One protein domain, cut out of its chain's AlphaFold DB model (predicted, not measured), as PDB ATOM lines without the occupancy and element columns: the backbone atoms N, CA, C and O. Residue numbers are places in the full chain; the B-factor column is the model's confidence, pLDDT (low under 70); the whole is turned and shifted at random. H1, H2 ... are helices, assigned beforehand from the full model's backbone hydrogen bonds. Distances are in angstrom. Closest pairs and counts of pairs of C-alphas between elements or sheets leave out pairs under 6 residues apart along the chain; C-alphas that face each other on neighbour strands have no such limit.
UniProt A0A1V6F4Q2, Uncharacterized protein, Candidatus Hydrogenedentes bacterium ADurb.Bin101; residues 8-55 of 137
ATOM      1  N   PHE A   8     166.204 190.845 168.400       89.00
ATOM      2  CA  PHE A   8     165.849 189.431 168.421       89.00
ATOM      3  C   PHE A   8     165.991 188.809 167.028       89.00
ATOM      4  O   PHE A   8     166.689 187.817 166.868       89.00
ATOM      5  N   GLU A   9     165.451 189.469 166.012       91.56
ATOM      6  CA  GLU A   9     165.525 189.091 164.603       91.56
ATOM      7  C   GLU A   9     166.983 188.996 164.135       91.56
ATOM      8  O   GLU A   9     167.367 188.051 163.449       91.56
ATOM      9  N   ALA A  10     167.836 189.923 164.582       90.75
ATOM     10  CA  ALA A  10     169.269 189.870 164.314       90.75
ATOM     11  C   ALA A  10     169.978 188.697 165.022       90.75
ATOM     12  O   ALA A  10     170.937 188.148 164.483       90.75
ATOM     13  N   VAL A  11     169.530 188.309 166.221       93.56
ATOM     14  CA  VAL A  11     170.101 187.194 166.997       93.56
ATOM     15  C   VAL A  11     169.711 185.835 166.415       93.56
ATOM     16  O   VAL A  11     170.531 184.917 166.437       93.56
ATOM     17  N   ILE A  12     168.492 185.705 165.889       94.88
ATOM     18  CA  ILE A  12     167.975 184.444 165.333       94.88
ATOM     19  C   ILE A  12     168.253 184.291 163.833       94.88
ATOM     20  O   ILE A  12     167.983 183.237 163.265       94.88
ATOM     21  N   ALA A  13     168.814 185.315 163.185       93.69
ATOM     22  CA  ALA A  13     169.220 185.238 161.792       93.69
ATOM     23  C   ALA A  13     170.191 184.066 161.565       93.69
ATOM     24  O   ALA A  13     171.116 183.847 162.351       93.69
ATOM     25  N   PHE A  14     170.038 183.366 160.439       94.38
ATOM     26  CA  PHE A  14     170.847 182.194 160.088       94.38
ATOM     27  C   PHE A  14     172.357 182.401 160.311       94.38
ATOM     28  O   PHE A  14     173.021 181.570 160.925       94.38
ATOM     29  N   GLN A  15     172.901 183.542 159.872       94.50
ATOM     30  CA  GLN A  15     174.326 183.867 160.029       94.50
ATOM     31  C   GLN A  15     174.750 183.986 161.502       94.50
ATOM     32  O   GLN A  15     175.838 183.543 161.874       94.50
ATOM     33  N   ALA A  16     173.890 184.556 162.350       94.69
ATOM     34  CA  ALA A  16     174.143 184.680 163.780       94.69
ATOM     35  C   ALA A  16     174.121 183.305 164.464       94.69
ATOM     36  O   ALA A  16     175.038 182.983 165.226       94.69
ATOM     37  N   LEU A  17     173.137 182.463 164.132       96.19
ATOM     38  CA  LEU A  17     173.031 181.101 164.659       96.19
ATOM     39  C   LEU A  17     174.190 180.208 164.190       96.19
ATOM     40  O   LEU A  17     174.780 179.490 164.998       96.19
ATOM     41  N   TYR A  18     174.591 180.305 162.922       96.25
ATOM     42  CA  TYR A  18     175.746 179.589 162.382       96.25
ATOM     43  C   TYR A  18     177.046 179.978 163.101       96.25
ATOM     44  O   TYR A  18     177.791 179.114 163.575       96.25
ATOM     45  N   ALA A  19     177.298 181.280 163.274       95.56
ATOM     46  CA  ALA A  19     178.454 181.762 164.026       95.56
ATOM     47  C   ALA A  19     178.415 181.304 165.498       95.56
ATOM     48  O   ALA A  19     179.453 180.957 166.074       95.56
ATOM     49  N   ALA A  20     177.231 181.269 166.115       93.44
ATOM     50  CA  ALA A  20     177.049 180.767 167.472       93.44
ATOM     51  C   ALA A  20     177.364 179.266 167.579       93.44
ATOM     52  O   ALA A  20     178.103 178.872 168.487       93.44
ATOM     53  N   ALA A  21     176.905 178.445 166.630       92.81
ATOM     54  CA  ALA A  21     177.190 177.010 166.580       92.81
ATOM     55  C   ALA A  21     178.701 176.733 166.483       92.81
ATOM     56  O   ALA A  21     179.259 175.971 167.280       92.81
ATOM     57  N   GLN A  22     179.405 177.442 165.593       91.94
ATOM     58  CA  GLN A  22     180.862 177.338 165.472       91.94
ATOM     59  C   GLN A  22     181.585 177.691 166.781       91.94
ATOM     60  O   GLN A  22     182.555 177.032 167.172       91.94
ATOM     61  N   ARG A  23     181.124 178.734 167.483       90.94
ATOM     62  CA  ARG A  23     181.693 179.145 168.776       90.94
ATOM     63  C   ARG A  23     181.421 178.119 169.873       90.94
ATOM     64  O   ARG A  23     182.335 177.825 170.644       90.94
ATOM     65  N   ALA A  24     180.214 177.559 169.925       86.38
ATOM     66  CA  ALA A  24     179.824 176.564 170.922       86.38
ATOM     67  C   ALA A  24     180.703 175.308 170.842       86.38
ATOM     68  O   ALA A  24     181.209 174.823 171.855       86.38
ATOM     69  N   VAL A  25     180.980 174.831 169.630       86.69
ATOM     70  CA  VAL A  25     181.783 173.619 169.413       86.69
ATOM     71  C   VAL A  25     183.236 173.837 169.780       86.69
ATOM     72  O   VAL A  25     183.846 172.959 170.382       86.69
ATOM     73  N   ARG A  26     183.796 175.025 169.511       86.12
ATOM     74  CA  ARG A  26     185.175 175.343 169.918       86.12
ATOM     75  C   ARG A  26     185.393 175.155 171.420       86.12
ATOM     76  O   ARG A  26     186.487 174.723 171.781       86.12
ATOM     77  N   ALA A  27     184.383 175.451 172.240       75.00
ATOM     78  CA  ALA A  27     184.410 175.287 173.692       75.00
ATOM     79  C   ALA A  27     184.055 173.860 174.158       75.00
ATOM     80  O   ALA A  27     184.538 173.435 175.202       75.00
ATOM     81  N   ASN A  28     183.269 173.111 173.373       79.38
ATOM     82  CA  ASN A  28     182.685 171.818 173.753       79.38
ATOM     83  C   ASN A  28     183.026 170.680 172.771       79.38
ATOM     84  O   ASN A  28     182.183 169.837 172.476       79.38
ATOM     85  N   ARG A  29     184.267 170.627 172.269       78.38
ATOM     86  CA  ARG A  29     184.691 169.706 171.187       78.38
ATOM     87  C   ARG A  29     184.500 168.214 171.484       78.38
ATOM     88  O   ARG A  29     184.437 167.424 170.554       78.38
ATOM     89  N   ASN A  30     184.399 167.844 172.761       82.81
ATOM     90  CA  ASN A  30     184.227 166.459 173.208       82.81
ATOM     91  C   ASN A  30     182.785 166.141 173.646       82.81
ATOM     92  O   ASN A  30     182.536 165.065 174.182       82.81
ATOM     93  N   ASN A  31     181.840 167.074 173.487       84.88
ATOM     94  CA  ASN A  31     180.441 166.853 173.847       84.88
ATOM     95  C   ASN A  31     179.688 166.206 172.671       84.88
ATOM     96  O   ASN A  31     179.582 166.809 171.604       84.88
ATOM     97  N   GLY A  32     179.137 165.008 172.887       86.94
ATOM     98  CA  GLY A  32     178.401 164.247 171.873       86.94
ATOM     99  C   GLY A  32     177.216 164.999 171.260       86.94
ATOM    100  O   GLY A  32     177.035 164.944 170.047       86.94
ATOM    101  N   ASP A  33     176.471 165.773 172.053       86.25
ATOM    102  CA  ASP A  33     175.335 166.556 171.548       86.25
ATOM    103  C   ASP A  33     175.798 167.687 170.625       86.25
ATOM    104  O   ASP A  33     175.210 167.917 169.569       86.25
ATOM    105  N   ALA A  34     176.897 168.357 170.986       88.50
ATOM    106  CA  ALA A  34     177.486 169.402 170.151       88.50
ATOM    107  C   ALA A  34     178.022 168.828 168.830       88.50
ATOM    108  O   ALA A  34     177.889 169.457 167.783       88.50
ATOM    109  N   LEU A  35     178.599 167.623 168.866       90.75
ATOM    110  CA  LEU A  35     179.068 166.927 167.668       90.75
ATOM    111  C   LEU A  35     177.906 166.471 166.774       90.75
ATOM    112  O   LEU A  35     177.980 166.675 165.565       90.75
ATOM    113  N   ARG A  36     176.818 165.928 167.344       93.50
ATOM    114  CA  ARG A  36     175.597 165.571 166.596       93.50
ATOM    115  C   ARG A  36     174.999 166.790 165.903       93.50
ATOM    116  O   ARG A  36     174.697 166.724 164.715       93.50
ATOM    117  N   PHE A  37     174.868 167.894 166.641       93.12
ATOM    118  CA  PHE A  37     174.355 169.150 166.103       93.12
ATOM    119  C   PHE A  37     175.198 169.613 164.913       93.12
ATOM    120  O   PHE A  37     174.657 169.941 163.868       93.12
ATOM    121  N   MET A  38     176.529 169.574 165.027       93.81
ATOM    122  CA  MET A  38     177.418 169.943 163.919       93.81
ATOM    123  C   MET A  38     177.379 168.976 162.742       93.81
ATOM    124  O   MET A  38     177.555 169.403 161.605       93.81
ATOM    125  N   PHE A  39     177.170 167.687 162.995       94.75
ATOM    126  CA  PHE A  39     177.008 166.701 161.933       94.75
ATOM    127  C   PHE A  39     175.733 166.967 161.115       94.75
ATOM    128  O   PHE A  39     175.741 166.802 159.900       94.75
ATOM    129  N   GLN A  40     174.665 167.440 161.765       96.38
ATOM    130  CA  GLN A  40     173.384 167.801 161.142       96.38
ATOM    131  C   GLN A  40     173.175 169.325 161.086       96.38
ATOM    132  O   GLN A  40     172.059 169.809 161.260       96.38
ATOM    133  N   LEU A  41     174.245 170.093 160.865       94.81
ATOM    134  CA  LEU A  41     174.256 171.537 161.121       94.81
ATOM    135  C   LEU A  41     173.142 172.308 160.410       94.81
ATOM    136  O   LEU A  41     172.451 173.103 161.035       94.81
ATOM    137  N   GLU A  42     172.976 172.091 159.109       96.25
ATOM    138  CA  GLU A  42     171.981 172.804 158.309       96.25
ATOM    139  C   GLU A  42     170.534 172.549 158.782       96.25
ATOM    140  O   GLU A  42     169.859 173.521 159.138       96.25
ATOM    141  N   PRO A  43     170.041 171.295 158.869       96.94
ATOM    142  CA  PRO A  43     168.681 171.044 159.343       96.94
ATOM    143  C   PRO A  43     168.468 171.457 160.807       96.94
ATOM    144  O   PRO A  43     167.388 171.945 161.141       96.94
ATOM    145  N   GLU A  44     169.477 171.324 161.672       96.56
ATOM    146  CA  GLU A  44     169.391 171.766 163.070       96.56
ATOM    147  C   GLU A  44     169.316 173.300 163.189       96.56
ATOM    148  O   GLU A  44     168.550 173.814 164.003       96.56
ATOM    149  N   LEU A  45     170.037 174.053 162.347       97.12
ATOM    150  CA  LEU A  45     169.958 175.520 162.320       97.12
ATOM    151  C   LEU A  45     168.601 176.017 161.827       97.12
ATOM    152  O   LEU A  45     168.024 176.899 162.459       97.12
ATOM    153  N   PHE A  46     168.070 175.453 160.741       97.06
ATOM    154  CA  PHE A  46     166.744 175.835 160.248       97.06
ATOM    155  C   PHE A  46     165.636 175.479 161.235       97.06
ATOM    156  O   PHE A  46     164.679 176.237 161.397       97.06
ATOM    157  N   ARG A  47     165.763 174.334 161.913       96.62
ATOM    158  CA  ARG A  47     164.849 173.950 162.986       96.62
ATOM    159  C   ARG A  47     164.912 174.949 164.141       96.62
ATOM    160  O   ARG A  47     163.872 175.468 164.529       96.62
ATOM    161  N   LEU A  48     166.111 175.240 164.646       96.56
ATOM    162  CA  LEU A  48     166.317 176.182 165.745       96.56
ATOM    163  C   LEU A  48     165.795 177.579 165.396       96.56
ATOM    164  O   LEU A  48     165.103 178.189 166.202       96.56
ATOM    165  N   GLN A  49     166.089 178.070 164.192       97.75
ATOM    166  CA  GLN A  49     165.589 179.354 163.713       97.75
ATOM    167  C   GLN A  49     164.058 179.389 163.730       97.75
ATOM    168  O   GLN A  49     163.486 180.303 164.313       97.75
ATOM    169  N   ARG A  50     163.397 178.367 163.178       97.56
ATOM    170  CA  ARG A  50     161.931 178.275 163.154       97.56
ATOM    171  C   ARG A  50     161.324 178.219 164.554       97.56
ATOM    172  O   ARG A  50     160.336 178.892 164.824       97.56
ATOM    173  N   GLU A  51     161.899 177.416 165.445       97.75
ATOM    174  CA  GLU A  51     161.446 177.318 166.837       97.75
ATOM    175  C   GLU A  51     161.585 178.667 167.565       97.75
ATOM    176  O   GLU A  51     160.710 179.040 168.347       97.75
ATOM    177  N   LEU A  52     162.648 179.427 167.287       96.94
ATOM    178  CA  LEU A  52     162.857 180.763 167.847       96.94
ATOM    179  C   LEU A  52     161.926 181.818 167.230       96.94
ATOM    180  O   LEU A  52     161.407 182.655 167.961       96.94
ATOM    181  N   GLU A  53     161.695 181.769 165.917       96.44
ATOM    182  CA  GLU A  53     160.764 182.654 165.200       96.44
ATOM    183  C   GLU A  53     159.322 182.463 165.685       96.44
ATOM    184  O   GLU A  53     158.615 183.441 165.919       96.44
ATOM    185  N   ASN A  54     158.910 181.212 165.904       96.88
ATOM    186  CA  ASN A  54     157.571 180.876 166.390       96.88
ATOM    187  C   ASN A  54     157.405 181.078 167.905       96.88
ATOM    188  O   ASN A  54     156.282 181.102 168.400       96.88
ATOM    189  N   GLY A  55     158.506 181.223 168.651       96.12
ATOM    190  CA  GLY A  55     158.477 181.315 170.112       96.12
ATOM    191  C   GLY A  55     158.266 179.975 170.829       96.12
ATOM    192  O   GLY A  55     158.007 179.965 172.031       96.12
TER     193      GLY A  55
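Overview. This is residues 8 to 55 of the 137 residues of an uncharacterized protein of Candidatus Hydrogenedentes bacterium ADurb.Bin101 (UniProt A0A1V6F4Q2). Two runs of helix are folded back on each other into an elongated body: H1 and H2 lead along it, the chain turns after H2, and H3 and H4 return. H3 packs on the later part of H2 and H4 crosses its first part, while residues 27 to 32 stick out at the turn. The printed part has 48 residues with four named helices, H1 to H4 along the chain, and no named strand; the class is all helix. It is compact, with a radius of gyration of the C-alphas of 10.8 A, and spans 30 by 16 by 15 A.

Arrangement. H2, residues 14 to 27, touches H4, residues 41 to 54, by residues 14 to 18 and 45 to 49 alone; the closest C-alphas, of Leu 17 and Leu 45, are 6.8 A apart. They run opposite ways at a steep tilt of 60 degrees. With its residues 21 to 25 alone, H2 touches H3, residues 32 to 39; the closest C-alphas, of Val 25 and Ala 34, are 6.1 A apart. These two form a helical hairpin, opposite ways at a steep tilt of 42 degrees. H3 and H4 are close but not clearly touching, about perpendicular at 80 degrees. H1, residues 8 to 12, only just touches H4, with 3 pairs of C-alphas within 8 A; the closest are Ile 12 and Gln 49, 5.9 A. H1 and H3 are apart. Every O i to N i+4 pair is within hydrogen-bond range in H1, H3 and H4, and 9 of 10 are in H2.

Along the chain. H2 is 20.4 A long from first to last C-alpha, H4 19.8 A, H3 10.3 A and H1 6.2 A. C-alpha 8 begins H1 at (165.849, 189.431, 168.421), and C-alpha 54 ends H4 at (157.571, 180.876, 166.390).

Size, cuts and confidence. The two farthest C-alphas, of Asn 30 and Asn 54, are 31.1 A apart. The three links are tight, and the printed part has no cut. Its mean pLDDT is 92.3; no printed residue is under 70.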